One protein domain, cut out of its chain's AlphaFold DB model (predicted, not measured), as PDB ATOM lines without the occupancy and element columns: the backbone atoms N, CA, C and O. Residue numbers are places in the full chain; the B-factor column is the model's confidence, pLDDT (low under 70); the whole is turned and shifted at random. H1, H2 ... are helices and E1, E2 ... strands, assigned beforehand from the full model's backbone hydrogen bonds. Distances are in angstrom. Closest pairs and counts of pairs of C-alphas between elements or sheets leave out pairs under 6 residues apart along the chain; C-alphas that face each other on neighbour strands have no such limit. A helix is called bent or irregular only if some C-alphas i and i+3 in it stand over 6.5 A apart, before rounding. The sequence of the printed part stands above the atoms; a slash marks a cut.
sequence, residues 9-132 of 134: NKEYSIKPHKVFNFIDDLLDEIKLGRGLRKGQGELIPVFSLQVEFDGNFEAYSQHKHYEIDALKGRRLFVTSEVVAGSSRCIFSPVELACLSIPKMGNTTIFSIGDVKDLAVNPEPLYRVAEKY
ATOM      1  N   ASN A   9     110.282 111.148  81.651       75.38
ATOM      2  CA  ASN A   9     111.668 111.348  82.072       75.38
ATOM      3  C   ASN A   9     112.510 110.129  81.679       75.38
ATOM      4  O   ASN A   9     112.258 109.021  82.163       75.38
ATOM      5  N   LYS A  10     113.494 110.323  80.801       83.44
ATOM      6  CA  LYS A  10     114.341 109.232  80.316       83.44
ATOM      7  C   LYS A  10     115.780 109.687  80.217       83.44
ATOM      8  O   LYS A  10     116.071 110.765  79.704       83.44
ATOM      9  N   GLU A  11     116.669 108.826  80.688       88.62
ATOM     10  CA  GLU A  11     118.105 109.050  80.645       88.62
ATOM     11  C   GLU A  11     118.770 108.069  79.689       88.62
ATOM     12  O   GLU A  11     118.434 106.883  79.624       88.62
ATOM     13  N   TYR A  12     119.733 108.588  78.942       88.06
ATOM     14  CA  TYR A  12     120.455 107.886  77.903       88.06
ATOM     15  C   TYR A  12     121.949 107.970  78.175       88.06
ATOM     16  O   TYR A  12     122.519 109.044  78.347       88.06
ATOM     17  N   SER A  13     122.589 106.807  78.185       89.62
ATOM     18  CA  SER A  13     124.034 106.677  78.334       89.62
ATOM     19  C   SER A  13     124.710 106.758  76.967       89.62
ATOM     20  O   SER A  13     124.641 105.816  76.177       89.62
ATOM     21  N   ILE A  14     125.378 107.875  76.685       88.56
ATOM     22  CA  ILE A  14     126.098 108.109  75.432       88.56
ATOM     23  C   ILE A  14     127.580 107.787  75.632       88.56
ATOM     24  O   ILE A  14     128.251 108.318  76.522       88.56
ATOM     25  N   LYS A  15     128.116 106.902  74.783       85.88
ATOM     26  CA  LYS A  15     129.541 106.546  74.814       85.88
ATOM     27  C   LYS A  15     130.399 107.793  74.531       85.88
ATOM     28  O   LYS A  15     130.091 108.501  73.573       85.88
ATOM     29  N   PRO A  16     131.513 108.022  75.255       80.94
ATOM     30  CA  PRO A  16     132.318 109.242  75.121       80.94
ATOM     31  C   PRO A  16     132.762 109.574  73.687       80.94
ATOM     32  O   PRO A  16     132.688 110.722  73.265       80.94
ATOM     33  N   HIS A  17     133.152 108.567  72.898       83.75
ATOM     34  CA  HIS A  17     133.585 108.759  71.506       83.75
ATOM     35  C   HIS A  17     132.444 109.101  70.533       83.75
ATOM     36  O   HIS A  17     132.715 109.509  69.409       83.75
ATOM     37  N   LYS A  18     131.177 108.917  70.929       86.94
ATOM     38  CA  LYS A  18     130.005 109.234  70.101       86.94
ATOM     39  C   LYS A  18     129.406 110.616  70.411       86.94
ATOM     40  O   LYS A  18     128.483 111.027  69.719       86.94
ATOM     41  N   VAL A  19     129.902 111.323  71.431       85.88
ATOM     42  CA  VAL A  19     129.296 112.571  71.939       85.88
ATOM     43  C   VAL A  19     129.222 113.659  70.871       85.88
ATOM     44  O   VAL A  19     128.198 114.320  70.764       85.88
ATOM     45  N   PHE A  20     130.269 113.826  70.060       84.75
ATOM     46  CA  PHE A  20     130.291 114.866  69.030       84.75
ATOM     47  C   PHE A  20     129.228 114.618  67.952       84.75
ATOM     48  O   PHE A  20     128.367 115.460  67.723       84.75
ATOM     49  N   ASN A  21     129.205 113.400  67.402       88.38
ATOM     50  CA  ASN A  21     128.195 112.990  66.426       88.38
ATOM     51  C   ASN A  21     126.775 113.086  67.007       88.38
ATOM     52  O   ASN A  21     125.846 113.472  66.306       88.38
ATOM     53  N   PHE A  22     126.610 112.765  68.296       89.12
ATOM     54  CA  PHE A  22     125.332 112.914  68.988       89.12
ATOM     55  C   PHE A  22     124.878 114.379  69.040       89.12
ATOM     56  O   PHE A  22     123.718 114.654  68.755       89.12
ATOM     57  N   ILE A  23     125.773 115.317  69.375       86.69
ATOM     58  CA  ILE A  23     125.461 116.755  69.402       86.69
ATOM     59  C   ILE A  23     125.101 117.263  68.000       86.69
ATOM     60  O   ILE A  23     124.134 118.012  67.863       86.69
ATOM     61  N   ASP A  24     125.835 116.845  66.969       85.31
ATOM     62  CA  ASP A  24     125.562 117.250  65.586       85.31
ATOM     63  C   ASP A  24     124.212 116.722  65.090       85.31
ATOM     64  O   ASP A  24     123.389 117.510  64.621       85.31
ATOM     65  N   ASP A  25     123.931 115.430  65.284       87.44
ATOM     66  CA  ASP A  25     122.632 114.838  64.944       87.44
ATOM     67  C   ASP A  25     121.488 115.515  65.718       87.44
ATOM     68  O   ASP A  25     120.408 115.736  65.173       87.44
ATOM     69  N   LEU A  26     121.719 115.867  66.989       85.38
ATOM     70  CA  LEU A  26     120.740 116.570  67.814       85.38
ATOM     71  C   LEU A  26     120.436 117.958  67.244       85.38
ATOM     72  O   LEU A  26     119.272 118.342  67.165       85.38
ATOM     73  N   LEU A  27     121.463 118.701  66.827       80.38
ATOM     74  CA  LEU A  27     121.312 120.014  66.198       80.38
ATOM     75  C   LEU A  27     120.594 119.928  64.858       80.38
ATOM     76  O   LEU A  27     119.754 120.785  64.569       80.38
ATOM     77  N   ASP A  28     120.910 118.922  64.054       81.31
ATOM     78  CA  ASP A  28     120.281 118.722  62.756       81.31
ATOM     79  C   ASP A  28     118.806 118.349  62.918       81.31
ATOM     80  O   ASP A  28     117.949 118.986  62.304       81.31
ATOM     81  N   GLU A  29     118.475 117.427  63.824       79.94
ATOM     82  CA  GLU A  29     117.085 117.059  64.108       79.94
ATOM     83  C   GLU A  29     116.295 118.256  64.669       79.94
ATOM     84  O   GLU A  29     115.171 118.528  64.248       79.94
ATOM     85  N   ILE A  30     116.905 119.039  65.563       74.00
ATOM     86  CA  ILE A  30     116.325 120.272  66.110       74.00
ATOM     87  C   ILE A  30     116.073 121.319  65.009       74.00
ATOM     88  O   ILE A  30     115.042 121.998  65.019       74.00
ATOM     89  N   LYS A  31     116.994 121.474  64.050       69.88
ATOM     90  CA  LYS A  31     116.834 122.393  62.912       69.88
ATOM     91  C   LYS A  31     115.759 121.911  61.942       69.88
ATOM     92  O   LYS A  31     114.982 122.737  61.467       69.88
ATOM     93  N   LEU A  32     115.696 120.611  61.665       64.69
ATOM     94  CA  LEU A  32     114.697 119.995  60.785       64.69
ATOM     95  C   LEU A  32     113.298 119.995  61.425       64.69
ATOM     96  O   LEU A  32     112.301 120.230  60.740       64.69
ATOM     97  N   GLY A  33     113.224 119.856  62.751       55.44
ATOM     98  CA  GLY A  33     112.007 119.990  63.556       55.44
ATOM     99  C   GLY A  33     111.368 121.385  63.516       55.44
ATOM    100  O   GLY A  33     110.203 121.533  63.877       55.44
ATOM    101  N   ARG A  34     112.067 122.401  62.980       53.66
ATOM    102  CA  ARG A  34     111.508 123.738  62.672       53.66
ATOM    103  C   ARG A  34     110.506 123.726  61.501       53.66
ATOM    104  O   ARG A  34     110.017 124.782  61.101       53.66
ATOM    105  N   GLY A  35     110.237 122.555  60.917       42.59
ATOM    106  CA  GLY A  35     109.559 122.373  59.633       42.59
ATOM    107  C   GLY A  35     108.033 122.218  59.628       42.59
ATOM    108  O   GLY A  35     107.489 122.001  58.549       42.59
ATOM    109  N   LEU A  36     107.303 122.342  60.741       41.00
ATOM    110  CA  LEU A  36     105.830 122.383  60.681       41.00
ATOM    111  C   LEU A  36     105.349 123.827  60.481       41.00
ATOM    112  O   LEU A  36     104.918 124.491  61.415       41.00
ATOM    113  N   ARG A  37     105.456 124.320  59.241       44.00
ATOM    114  CA  ARG A  37     104.783 125.547  58.783       44.00
ATOM    115  C   ARG A  37     103.524 125.184  58.009       44.00
ATOM    116  O   ARG A  37     103.662 124.612  56.924       44.00
ATOM    117  N   LYS A  38     102.346 125.619  58.478       36.28
ATOM    118  CA  LYS A  38     101.254 126.087  57.602       36.28
ATOM    119  C   LYS A  38     100.074 126.686  58.390       36.28
ATOM    120  O   LYS A  38      99.019 126.068  58.491       36.28
ATOM    121  N   GLY A  39     100.172 127.961  58.766       38.16
ATOM    122  CA  GLY A  39      98.976 128.697  59.177       38.16
ATOM    123  C   GLY A  39      99.246 130.066  59.784       38.16
ATOM    124  O   GLY A  39     100.148 130.256  60.586       38.16
ATOM    125  N   GLN A  40      98.457 131.050  59.370       40.56
ATOM    126  CA  GLN A  40      98.458 132.428  59.858       40.56
ATOM    127  C   GLN A  40      98.478 132.505  61.401       40.56
ATOM    128  O   GLN A  40      97.568 132.011  62.058       40.56
ATOM    129  N   GLY A  41      99.502 133.154  61.970       51.22
ATOM    130  CA  GLY A  41      99.598 133.434  63.412       51.22
ATOM    131  C   GLY A  41     100.232 132.338  64.280       51.22
ATOM    132  O   GLY A  41     100.116 132.405  65.500       51.22
ATOM    133  N   GLU A  42     100.888 131.341  63.682       55.97
ATOM    134  CA  GLU A  42     101.449 130.187  64.394       55.97
ATOM    135  C   GLU A  42     102.514 130.557  65.442       55.97
ATOM    136  O   GLU A  42     103.497 131.249  65.169       55.97
ATOM    137  N   LEU A  43     102.293 130.046  66.654       55.12
ATOM    138  CA  LEU A  43     103.279 129.919  67.717       55.12
ATOM    139  C   LEU A  43     104.300 128.855  67.290       55.12
ATOM    140  O   LEU A  43     103.986 127.666  67.267       55.12
ATOM    141  N   ILE A  44     105.506 129.278  66.917       59.25
ATOM    142  CA  ILE A  44     106.558 128.385  66.421       59.25
ATOM    143  C   ILE A  44     107.492 128.034  67.581       59.25
ATOM    144  O   ILE A  44     108.120 128.945  68.130       59.25
ATOM    145  N   PRO A  45     107.644 126.746  67.937       59.38
ATOM    146  CA  PRO A  45     108.689 126.331  68.855       59.38
ATOM    147  C   PRO A  45     110.054 126.496  68.176       59.38
ATOM    148  O   PRO A  45     110.396 125.812  67.208       59.38
ATOM    149  N   VAL A  46     110.850 127.430  68.681       67.81
ATOM    150  CA  VAL A  46     112.255 127.601  68.339       67.81
ATOM    151  C   VAL A  46     113.066 126.854  69.374       67.81
ATOM    152  O   VAL A  46     113.177 127.249  70.528       67.81
ATOM    153  N   PHE A  47     113.644 125.751  68.936       72.44
ATOM    154  CA  PHE A  47     114.605 125.003  69.720       72.44
ATOM    155  C   PHE A  47     115.998 125.629  69.586       72.44
ATOM    156  O   PHE A  47     116.414 126.038  68.486       72.44
ATOM    157  N   SER A  48     116.721 125.674  70.700       75.88
ATOM    158  CA  SER A  48     118.113 126.103  70.774       75.88
ATOM    159  C   SER A  48     118.920 125.155  71.661       75.88
ATOM    160  O   SER A  48     118.371 124.513  72.553       75.88
ATOM    161  N   LEU A  49     120.217 125.046  71.385       81.44
ATOM    162  CA  LEU A  49     121.158 124.327  72.234       81.44
ATOM    163  C   LEU A  49     122.032 125.369  72.930       81.44
ATOM    164  O   LEU A  49     122.616 126.226  72.266       81.44
ATOM    165  N   GLN A  50     122.099 125.318  74.251       84.06
ATOM    166  CA  GLN A  50     122.874 126.239  75.075       84.06
ATOM    167  C   GLN A  50     123.906 125.452  75.876       84.06
ATOM    168  O   GLN A  50     123.611 124.368  76.359       84.06
ATOM    169  N   VAL A  51     125.116 125.973  76.014       83.00
ATOM    170  CA  VAL A  51     126.160 125.404  76.866       83.00
ATOM    171  C   VAL A  51     126.264 126.244  78.123       83.00
ATOM    172  O   VAL A  51     126.325 127.470  78.041       83.00
ATOM    173  N   GLU A  52     126.317 125.592  79.275       83.44
ATOM    174  CA  GLU A  52     126.598 126.257  80.540       83.44
ATOM    175  C   GLU A  52     128.111 126.349  80.788       83.44
ATOM    176  O   GLU A  52     128.808 125.337  80.922       83.44
ATOM    177  N   PHE A  53     128.604 127.581  80.895       77.38
ATOM    178  CA  PHE A  53     129.964 127.952  81.268       77.38
ATOM    179  C   PHE A  53     129.946 128.748  82.573       77.38
ATOM    180  O   PHE A  53     129.600 129.926  82.587       77.38
ATOM    181  N   ASP A  54     130.344 128.105  83.674       74.75
ATOM    182  CA  ASP A  54     130.543 128.754  84.980       74.75
ATOM    183  C   ASP A  54     129.329 129.598  85.434       74.75
ATOM    184  O   ASP A  54     129.471 130.704  85.947       74.75
ATOM    185  N   GLY A  55     128.118 129.064  85.214       74.12
ATOM    186  CA  GLY A  55     126.839 129.709  85.536       74.12
ATOM    187  C   GLY A  55     126.277 130.631  84.444       74.12
ATOM    188  O   GLY A  55     125.175 131.151  84.601       74.12
ATOM    189  N   ASN A  56     126.995 130.820  83.333       79.56
ATOM    190  CA  ASN A  56     126.520 131.553  82.158       79.56
ATOM    191  C   ASN A  56     126.060 130.593  81.061       79.56
ATOM    192  O   ASN A  56     126.649 129.533  80.878       79.56
ATOM    193  N   PHE A  57     125.056 130.992  80.283       81.12
ATOM    194  CA  PHE A  57     124.565 130.213  79.147       81.12
ATOM    195  C   PHE A  57     125.012 130.848  77.832       81.12
ATOM    196  O   PHE A  57     124.715 132.011  77.557       81.12
ATOM    197  N   GLU A  58     125.697 130.075  76.994       81.56
ATOM    198  CA  GLU A  58     126.069 130.474  75.638       81.56
ATOM    199  C   GLU A  58     125.348 129.620  74.599       81.56
ATOM    200  O   GLU A  58     125.274 128.402  74.728       81.56
ATOM    201  N   ALA A  59     124.856 130.229  73.520       78.69
ATOM    202  CA  ALA A  59     124.274 129.467  72.418       78.69
ATOM    203  C   ALA A  59     125.349 128.619  71.712       78.69
ATOM    204  O   ALA A  59     126.320 129.156  71.166       78.69
ATOM    205  N   TYR A  60     125.139 127.301  71.669       76.50
ATOM    206  CA  TYR A  60     125.944 126.389  70.868       76.50
ATOM    207  C   TYR A  60     125.600 126.574  69.387       76.50
ATOM    208  O   TYR A  60     124.433 126.608  68.993       76.50
ATOM    209  N   SER A  61     126.621 126.668  68.544       69.69
ATOM    210  CA  SER A  61     126.474 126.772  67.093       69.69
ATOM    211  C   SER A  61     127.499 125.865  66.435       69.69
ATOM    212  O   SER A  61     128.651 125.889  66.845       69.69
ATOM    213  N   GLN A  62     127.120 125.142  65.378       64.25
ATOM    214  CA  GLN A  62     128.055 124.328  64.581       64.25
ATOM    215  C   GLN A  62     129.254 125.150  64.067       64.25
ATOM    216  O   GLN A  62     130.339 124.616  63.894       64.25
ATOM    217  N   HIS A  63     129.096 126.467  63.872       58.38
ATOM    218  CA  HIS A  63     130.196 127.350  63.458       58.38
ATOM    219  C   HIS A  63     131.184 127.674  64.588       58.38
ATOM    220  O   HIS A  63     132.335 128.009  64.320       58.38
ATOM    221  N   LYS A  64     130.743 127.574  65.845       62.12
ATOM    222  CA  LYS A  64     131.616 127.566  67.016       62.12
ATOM    223  C   LYS A  64     131.915 126.103  67.322       62.12
ATOM    224  O   LYS A  64     131.263 125.502  68.168       62.12
ATOM    225  N   HIS A  65     132.861 125.512  66.598       59.84
ATOM    226  CA  HIS A  65     133.368 124.189  66.948       59.84
ATOM    227  C   HIS A  65     133.993 124.265  68.346       59.84
ATOM    228  O   HIS A  65     135.139 124.677  68.502       59.84
ATOM    229  N   TYR A  66     133.221 123.916  69.374       64.69
ATOM    230  CA  TYR A  66     133.773 123.684  70.696       64.69
ATOM    231  C   TYR A  66     134.536 122.362  70.620       64.69
ATOM    232  O   TYR A  66     133.964 121.324  70.279       64.69
ATOM    233  N   GLU A  67     135.833 122.395  70.909       70.62
ATOM    234  CA  GLU A  67     136.595 121.165  71.101       70.62
ATOM    235  C   GLU A  67     135.943 120.347  72.221       70.62
ATOM    236  O   GLU A  67     135.452 120.904  73.206       70.62
ATOM    237  N   ILE A  68     135.933 119.016  72.100       67.31
ATOM    238  CA  ILE A  68     135.278 118.161  73.102       67.31
ATOM    239  C   ILE A  68     135.862 118.376  74.505       67.31
ATOM    240  O   ILE A  68     135.144 118.270  75.496       67.31
ATOM    241  N   ASP A  69     137.138 118.750  74.583       72.00
ATOM    242  CA  ASP A  69     137.820 119.088  75.828       72.00
ATOM    243  C   ASP A  69     137.267 120.357  76.485       72.00
ATOM    244  O   ASP A  69     137.188 120.415  77.711       72.00
ATOM    245  N   ALA A  70     136.787 121.326  75.701       75.56
ATOM    246  CA  ALA A  70     136.122 122.523  76.216       75.56
ATOM    247  C   ALA A  70     134.724 122.223  76.788       75.56
ATOM    248  O   ALA A  70     134.236 122.948  77.657       75.56
ATOM    249  N   LEU A  71     134.091 121.140  76.324       77.94
ATOM    250  CA  LEU A  71     132.780 120.685  76.791       77.94
ATOM    251  C   LEU A  71     132.869 119.715  77.982       77.94
ATOM    252  O   LEU A  71     131.860 119.441  78.632       77.94
ATOM    253  N   LYS A  72     134.057 119.193  78.307       82.38
ATOM    254  CA  LYS A  72     134.249 118.293  79.452       82.38
ATOM    255  C   LYS A  72     133.950 118.999  80.772       82.38
ATOM    256  O   LYS A  72     134.494 120.051  81.094       82.38
ATOM    257  N   GLY A  73     133.110 118.370  81.586       82.69
ATOM    258  CA  GLY A  73     132.611 118.946  82.832       82.69
ATOM    259  C   GLY A  73     131.538 120.007  82.646       82.69
ATOM    260  O   GLY A  73     131.251 120.715  83.610       82.69
ATOM    261  N   ARG A  74     130.989 120.148  81.437       84.00
ATOM    262  CA  ARG A  74     129.937 121.109  81.110       84.00
ATOM    263  C   ARG A  74     128.614 120.395  80.852       84.00
ATOM    264  O   ARG A  74     128.560 119.183  80.615       84.00
ATOM    265  N   ARG A  75     127.542 121.180  80.912       87.00
ATOM    266  CA  ARG A  75     126.182 120.748  80.604       87.00
ATOM    267  C   ARG A  75     125.701 121.492  79.367       87.00
ATOM    268  O   ARG A  75     125.911 122.700  79.252       87.00
ATOM    269  N   LEU A  76     125.092 120.768  78.437       86.69
ATOM    270  CA  LEU A  76     124.401 121.355  77.298       86.69
ATOM    271  C   LEU A  76     122.903 121.187  77.503       86.69
ATOM    272  O   LEU A  76     122.439 120.102  77.833       86.69
ATOM    273  N   PHE A  77     122.155 122.248  77.274       85.94
ATOM    274  CA  PHE A  77     120.729 122.333  77.503       85.94
ATOM    275  C   PHE A  77     120.020 122.534  76.177       85.94
ATOM    276  O   PHE A  77     120.325 123.462  75.427       85.94
ATOM    277  N   VAL A  78     119.067 121.659  75.883       82.56
ATOM    278  CA  VAL A  78     118.121 121.865  74.794       82.56
ATOM    279  C   VAL A  78     116.972 122.670  75.364       82.56
ATOM    280  O   VAL A  78     116.234 122.173  76.215       82.56
ATOM    281  N   THR A  79     116.813 123.899  74.898       78.81
ATOM    282  CA  THR A  79     115.706 124.767  75.290       78.81
ATOM    283  C   THR A  79     114.747 124.968  74.128       78.81
ATOM    284  O   THR A  79     115.134 124.888  72.960       78.81
ATOM    285  N   SER A  80     113.480 125.221  74.440       73.38
ATOM    286  CA  SER A  80     112.478 125.630  73.464       73.38
ATOM    287  C   SER A  80     111.797 126.916  73.896       73.38
ATOM    288  O   SER A  80     111.456 127.113  75.061       73.38
ATOM    289  N   GLU A  81     111.616 127.791  72.922       69.69
ATOM    290  CA  GLU A  81     110.961 129.080  73.037       69.69
ATOM    291  C   GLU A  81     109.794 129.133  72.056       69.69
ATOM    292  O   GLU A  81     109.922 128.685  70.920       69.69
ATOM    293  N   VAL A  82     108.657 129.698  72.457       62.78
ATOM    294  CA  VAL A  82     107.495 129.819  71.573       62.78
ATOM    295  C   VAL A  82     107.426 131.235  71.004       62.78
ATOM    296  O   VAL A  82     107.201 132.204  71.731       62.78
ATOM    297  N   VAL A  83     107.588 131.354  69.687       61.06
ATOM    298  CA  VAL A  83     107.628 132.641  68.981       61.06
ATOM    299  C   VAL A  83     106.314 132.880  68.240       61.06
ATOM    300  O   VAL A  83     105.898 132.047  67.441       61.06
ATOM    301  N   ALA A  84     105.668 134.025  68.479       58.00
ATOM    302  CA  ALA A  84     104.459 134.441  67.770       58.00
ATOM    303  C   ALA A  84     104.824 135.338  66.572       58.00
ATOM    304  O   ALA A  84     105.166 136.511  66.740       58.00
ATOM    305  N   GLY A  85     104.747 134.809  65.349       60.25
ATOM    306  CA  GLY A  85     104.995 135.597  64.134       60.25
ATOM    307  C   GLY A  85     106.412 136.191  64.043       60.25
ATOM    308  O   GLY A  85     107.401 135.483  64.215       60.25
ATOM    309  N   SER A  86     106.524 137.486  63.712       55.38
ATOM    310  CA  SER A  86     107.799 138.207  63.529       55.38
ATOM    311  C   SER A  86     108.382 138.811  64.818       55.38
ATOM    312  O   SER A  86     109.433 139.452  64.772       55.38
ATOM    313  N   SER A  87     107.729 138.620  65.965       53.31
ATOM    314  CA  SER A  87     108.118 139.204  67.253       53.31
ATOM    315  C   SER A  87     108.753 138.143  68.160       53.31
ATOM    316  O   SER A  87     108.169 137.084  68.377       53.31
ATOM    317  N   ARG A  88     109.949 138.410  68.710       51.38
ATOM    318  CA  ARG A  88     110.618 137.516  69.679       51.38
ATOM    319  C   ARG A  88     109.832 137.453  71.004       51.38
ATOM    320  O   ARG A  88     109.635 138.488  71.623       51.38
ATOM    321  N   CYS A  89     109.439 136.226  71.367       51.03
ATOM    322  CA  CYS A  89     108.946 135.659  72.637       51.03
ATOM    323  C   CYS A  89     108.104 136.496  73.622       51.03
ATOM    324  O   CYS A  89     108.550 137.497  74.168       51.03
ATOM    325  N   ILE A  90     106.933 135.944  73.976       49.25
ATOM    326  CA  ILE A  90     106.127 136.309  75.162       49.25
ATOM    327  C   ILE A  90     106.455 135.384  76.360       49.25
ATOM    328  O   ILE A  90     106.170 135.731  77.503       49.25
ATOM    329  N   PHE A  91     107.084 134.223  76.126       57.28
ATOM    330  CA  PHE A  91     107.324 133.192  77.143       57.28
ATOM    331  C   PHE A  91     108.814 132.956  77.403       57.28
ATOM    332  O   PHE A  91     109.637 133.076  76.496       57.28
ATOM    333  N   SER A  92     109.148 132.603  78.646       61.09
ATOM    334  CA  SER A  92     110.501 132.205  79.038       61.09
ATOM    335  C   SER A  92     110.920 130.896  78.349       61.09
ATOM    336  O   SER A  92     110.063 130.039  78.122       61.09
ATOM    337  N   PRO A  93     112.218 130.715  78.036       69.19
ATOM    338  CA  PRO A  93     112.728 129.463  77.488       69.19
ATOM    339  C   PRO A  93     112.439 128.309  78.446       69.19
ATOM    340  O   PRO A  93     112.640 128.446  79.654       69.19
ATOM    341  N   VAL A  94     112.012 127.167  77.912       73.19
ATOM    342  CA  VAL A  94     111.833 125.945  78.701       73.19
ATOM    343  C   VAL A  94     112.941 124.956  78.385       73.19
ATOM    344  O   VAL A  94     113.174 124.638  77.221       73.19
ATOM    345  N   GLU A  95     113.607 124.454  79.420       76.50
ATOM    346  CA  GLU A  95     114.554 123.343  79.319       76.50
ATOM    347  C   GLU A  95     113.809 122.032  79.026       76.50
ATOM    348  O   GLU A  95     112.905 121.638  79.759       76.50
ATOM    349  N   LEU A  96     114.193 121.354  77.945       79.50
ATOM    350  CA  LEU A  96     113.608 120.079  77.516       79.50
ATOM    351  C   LEU A  96     114.529 118.897  77.792       79.50
ATOM    352  O   LEU A  96     114.068 117.795  78.081       79.50
ATOM    353  N   ALA A  97     115.833 119.102  77.636       84.19
ATOM    354  CA  ALA A  97     116.820 118.059  77.836       84.19
ATOM    355  C   ALA A  97     118.166 118.643  78.249       84.19
ATOM    356  O   ALA A  97     118.495 119.783  77.918       84.19
ATOM    357  N   CYS A  98     118.963 117.818  78.914       88.88
ATOM    358  CA  CYS A  98     120.293 118.157  79.374       88.88
ATOM    359  C   CYS A  98     121.286 117.042  79.028       88.88
ATOM    360  O   CYS A  98     121.098 115.884  79.397       88.88
ATOM    361  N   LEU A  99     122.371 117.397  78.347       89.00
ATOM    362  CA  LEU A  99     123.536 116.553  78.122       89.00
ATOM    363  C   LEU A  99     124.625 116.915  79.134       89.00
ATOM    364  O   LEU A  99     125.206 117.995  79.064       89.00
ATOM    365  N   SER A 100     124.931 116.004  80.050       89.19
ATOM    366  CA  SER A 100     125.991 116.156  81.046       89.19
ATOM    367  C   SER A 100     127.249 115.424  80.592       89.19
ATOM    368  O   SER A 100     127.282 114.190  80.575       89.19
ATOM    369  N   ILE A 101     128.288 116.179  80.230       87.00
ATOM    370  CA  ILE A 101     129.565 115.631  79.760       87.00
ATOM    371  C   ILE A 101     130.547 115.618  80.939       87.00
ATOM    372  O   ILE A 101     130.947 116.681  81.414       87.00
ATOM    373  N   PRO A 102     130.962 114.449  81.450       84.19
ATOM    374  CA  PRO A 102     131.846 114.377  82.610       84.19
ATOM    375  C   PRO A 102     133.282 114.817  82.284       84.19
ATOM    376  O   PRO A 102     133.747 114.707  81.151       84.19
ATOM    377  N   LYS A 103     134.022 115.280  83.305       81.00
ATOM    378  CA  LYS A 103     135.435 115.689  83.158       81.00
ATOM    379  C   LYS A 103     136.385 114.522  82.872       81.00
ATOM    380  O   LYS A 103     137.372 114.703  82.169       81.00
ATOM    381  N   MET A 104     136.113 113.335  83.417       77.12
ATOM    382  CA  MET A 104     136.990 112.163  83.304       77.12
ATOM    383  C   MET A 104     136.177 110.901  83.056       77.12
ATOM    384  O   MET A 104     135.214 110.693  83.785       77.12
ATOM    385  N   GLY A 105     136.608 110.085  82.079       60.81
ATOM    386  CA  GLY A 105     136.409 108.624  81.943       60.81
ATOM    387  C   GLY A 105     134.992 108.038  81.987       60.81
ATOM    388  O   GLY A 105     134.818 106.859  81.693       60.81
ATOM    389  N   ASN A 106     133.995 108.836  82.338       70.00
ATOM    390  CA  ASN A 106     132.656 108.405  82.675       70.00
ATOM    391  C   ASN A 106     131.734 108.562  81.468       70.00
ATOM    392  O   ASN A 106     131.991 109.331  80.540       70.00
ATOM    393  N   THR A 107     130.641 107.815  81.499       78.25
ATOM    394  CA  THR A 107     129.591 107.880  80.489       78.25
ATOM    395  C   THR A 107     128.932 109.258  80.485       78.25
ATOM    396  O   THR A 107     128.565 109.777  81.538       78.25
ATOM    397  N   THR A 108     128.769 109.841  79.299       85.06
ATOM    398  CA  THR A 108     127.981 111.062  79.113       85.06
ATOM    399  C   THR A 108     126.505 110.720  79.271       85.06
ATOM    400  O   THR A 108     126.027 109.770  78.650       85.06
ATOM    401  N   ILE A 109     125.778 111.484  80.084       88.88
ATOM    402  CA  ILE A 109     124.351 111.249  80.332       88.88
ATOM    403  C   ILE A 109     123.543 112.301  79.582       88.88
ATOM    404  O   ILE A 109     123.776 113.496  79.750       88.88
ATOM    405  N   PHE A 110     122.599 111.857  78.761       88.75
ATOM    406  CA  PHE A 110     121.582 112.707  78.160       88.75
ATOM    407  C   PHE A 110     120.240 112.438  78.832       88.75
ATOM    408  O   PHE A 110     119.685 111.350  78.688       88.75
ATOM    409  N   SER A 111     119.727 113.418  79.564       86.81
ATOM    410  CA  SER A 111     118.451 113.331  80.272       86.81
ATOM    411  C   SER A 111     117.423 114.185  79.540       86.81
ATOM    412  O   SER A 111     117.651 115.373  79.322       86.81
ATOM    413  N   ILE A 112     116.294 113.596  79.158       84.00
ATOM    414  CA  ILE A 112     115.134 114.321  78.626       84.00
ATOM    415  C   ILE A 112     114.159 114.504  79.787       84.00
ATOM    416  O   ILE A 112     113.753 113.517  80.407       84.00
ATOM    417  N   GLY A 113     113.853 115.760  80.109       71.75
ATOM    418  CA  GLY A 113     113.019 116.138  81.245       71.75
ATOM    419  C   GLY A 113     111.528 115.922  80.994       71.75
ATOM    420  O   GLY A 113     111.085 115.759  79.856       71.75
ATOM    421  N   ASP A 114     110.747 115.939  82.077       62.19
ATOM    422  CA  ASP A 114     109.302 115.786  82.021       62.19
ATOM    423  C   ASP A 114     108.691 117.118  81.615       62.19
ATOM    424  O   ASP A 114     108.454 118.010  82.432       62.19
ATOM    425  N   VAL A 115     108.464 117.257  80.320       59.75
ATOM    426  CA  VAL A 115     107.829 118.423  79.739       59.75
ATOM    427  C   VAL A 115     106.315 118.254  79.893       59.75
ATOM    428  O   VAL A 115     105.594 117.962  78.937       59.75
ATOM    429  N   LYS A 116     105.820 118.381  81.130       46.28
ATOM    430  CA  LYS A 116     104.377 118.442  81.385       46.28
ATOM    431  C   LYS A 116     103.829 119.725  80.759       46.28
ATOM    432  O   LYS A 116     104.363 120.806  80.980       46.28
ATOM    433  N   ASP A 117     102.764 119.586  79.977       48.22
ATOM    434  CA  ASP A 117     101.921 120.691  79.501       48.22
ATOM    435  C   ASP A 117     102.507 121.682  78.473       48.22
ATOM    436  O   ASP A 117     101.933 122.754  78.280       48.22
ATOM    437  N   LEU A 118     103.566 121.347  77.724       53.38
ATOM    438  CA  LEU A 118     104.026 122.217  76.626       53.38
ATOM    439  C   LEU A 118     103.596 121.752  75.239       53.38
ATOM    440  O   LEU A 118     103.597 120.571  74.905       53.38
ATOM    441  N   ALA A 119     103.324 122.746  74.393       53.44
ATOM    442  CA  ALA A 119     103.073 122.651  72.955       53.44
ATOM    443  C   ALA A 119     104.292 122.167  72.134       53.44
ATOM    444  O   ALA A 119     104.407 122.471  70.946       53.44
ATOM    445  N   VAL A 120     105.231 121.456  72.757       62.16
ATOM    446  CA  VAL A 120     106.527 121.099  72.183       62.16
ATOM    447  C   VAL A 120     106.650 119.583  72.159       62.16
ATOM    448  O   VAL A 120     106.547 118.940  73.196       62.16
ATOM    449  N   ASN A 121     106.860 119.010  70.974       68.44
ATOM    450  CA  ASN A 121     107.034 117.568  70.805       68.44
ATOM    451  C   ASN A 121     108.488 117.163  71.139       68.44
ATOM    452  O   ASN A 121     109.386 117.542  70.383       68.44
ATOM    453  N   PRO A 122     108.746 116.386  72.211       72.69
ATOM    454  CA  PRO A 122     110.088 115.906  72.547       72.69
ATOM    455  C   PRO A 122     110.535 114.680  71.730       72.69
ATOM    456  O   PRO A 122     111.692 114.279  71.840       72.69
ATOM    457  N   GLU A 123     109.668 114.077  70.904       75.69
ATOM    458  CA  GLU A 123     109.970 112.907  70.053       75.69
ATOM    459  C   GLU A 123     111.298 113.006  69.273       75.69
ATOM    460  O   GLU A 123     112.044 112.022  69.277       75.69
ATOM    461  N   PRO A 124     111.666 114.155  68.668       78.62
ATOM    462  CA  PRO A 124     112.944 114.283  67.969       78.62
ATOM    463  C   PRO A 124     114.154 114.010  68.879       78.62
ATOM    464  O   PRO A 124     115.115 113.364  68.466       78.62
ATOM    465  N   LEU A 125     114.083 114.421  70.150       81.94
ATOM    466  CA  LEU A 125     115.151 114.208  71.130       81.94
ATOM    467  C   LEU A 125     115.297 112.718  71.468       81.94
ATOM    468  O   LEU A 125     116.414 112.200  71.512       81.94
ATOM    469  N   TYR A 126     114.174 112.014  71.649       83.56
ATOM    470  CA  TYR A 126     114.173 110.567  71.886       83.56
ATOM    471  C   TYR A 126     114.740 109.800  70.687       83.56
ATOM    472  O   TYR A 126     115.560 108.901  70.870       83.56
ATOM    473  N   ARG A 127     114.355 110.179  69.460       84.19
ATOM    474  CA  ARG A 127     114.815 109.532  68.222       84.19
ATOM    475  C   ARG A 127     116.330 109.621  68.058       84.19
ATOM    476  O   ARG A 127     116.972 108.611  67.767       84.19
ATOM    477  N   VAL A 128     116.898 110.808  68.279       87.69
ATOM    478  CA  VAL A 128     118.352 110.998  68.244       87.69
ATOM    479  C   VAL A 128     119.005 110.161  69.339       87.69
ATOM    480  O   VAL A 128     119.901 109.383  69.040       87.69
ATOM    481  N   ALA A 129     118.529 110.222  70.584       86.62
ATOM    482  CA  ALA A 129     119.117 109.457  71.685       86.62
ATOM    483  C   ALA A 129     119.101 107.934  71.453       86.62
ATOM    484  O   ALA A 129     120.093 107.245  71.708       86.62
ATOM    485  N   GLU A 130     118.018 107.397  70.893       87.38
ATOM    486  CA  GLU A 130     117.871 105.964  70.621       87.38
ATOM    487  C   GLU A 130     118.768 105.451  69.487       87.38
ATOM    488  O   GLU A 130     119.178 104.287  69.525       87.38
ATOM    489  N   LYS A 131     119.166 106.309  68.533       89.38
ATOM    490  CA  LYS A 131     120.175 105.981  67.504       89.38
ATOM    491  C   LYS A 131     121.520 105.589  68.127       89.38
ATOM    492  O   LYS A 131     122.247 104.777  67.558       89.38
ATOM    493  N   TYR A 132     121.843 106.135  69.298       86.50
ATOM    494  CA  TYR A 132     123.150 105.979  69.944       86.50
ATOM    495  C   TYR A 132     123.213 104.863  70.994       86.50
ATOM    496  O   TYR A 132     124.319 104.498  71.406       86.50
TER     497      TYR A 132
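Overview. This is residues 9 to 132 of the 134 residues of an uncharacterized protein of Candidatus Woesearchaeota archaeon CG08_land_8_20_14_0_20_43_7 (UniProt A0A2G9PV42). One strongly twisted sheet of six strands has two helices, the long H1 and the shorter H3, side by side over one face, while no named helix covers the other face. The long strands E2 and E4 run side by side in the sheet, H1 lies over E6 and, only just, over E5 and E4, with 3 of its C-alphas falling on each of these two, and the short helix H2 only grazes the sheet. The printed part has 124 residues with six named strands and three named helices, in the order E1 H1 E2 E3 H2 E4 E5 E6 H3; the sheet runs E1 E6 E5 E4 E2 E3, antiparallel throughout, and the class is mixed, helices and strands. The whole is compact, with a radius of gyration of the C-alphas of 14.8 A, yet elongated in outline, spanning 49 by 28 by 25 A.

Along the chain. Find C-alpha 10 at (114.341, 109.232, 80.316), where E1, residues 10 to 14, begins. H1, residues 16 to 35, runs 30.5 A from C-alpha 16 at (132.318, 109.242, 75.121); it is irregular, with C-alphas 17 and 20 at 7.4 A. Next come E2, residues 43 to 53, 30.0 A long, E3, residues 56 to 59, and H2, residues 68 to 71. E4, residues 75 to 84, measures 28.7 A; E5, residues 94 to 100, 17.4 A; E6, residues 108 to 112, 13.3 A. H3, residues 123 to 132, runs 14.9 A to C-alpha 132 at (123.150, 105.979, 69.944).

Arrangement. Start at edge strand E1, where N 12 and O 110 of E6 are 2.8 A apart, within hydrogen-bond range. E4, E5 and E6 form a meander, each strand the antiparallel neighbour of the one before: look at N 98 and O 111, 2.8 A, and N 76 and O 99, 2.8 A. E4 pairs with E2 at N 46 and O 81, 2.7 A, and the hairpin of E2 and E3 at N 51 and O 58, 2.8 A. E3, H2 and E4 make a split strand-helix-strand unit, two strands running the same way with E2 between them, its crossover right-handed. H1 and H3 lie on the same face, in two layers, helices over a sheet, at heights over the sheet of 8.7 A and 9.1 A. They touch, closest at the C-alphas of Leu 26 and Val 128, 6.1 A, at a shallow tilt of 26 degrees, opposite ways. O i to N i+4 pairs are within hydrogen-bond range in 12 of 16 for H1 and 5 of 6 for H3; H2 is too short for one.

Size, cuts and confidence. The farthest C-alphas, those of Gln 40 and Gly 105, are 49.9 A apart. The printed part has no cut, and no link is long. Confidence is under 70 at residues 31 to 46, 61 to 66, 68, 81 to 93, 105 and 114 to 121; the mean pLDDT of the printed part is 72.9.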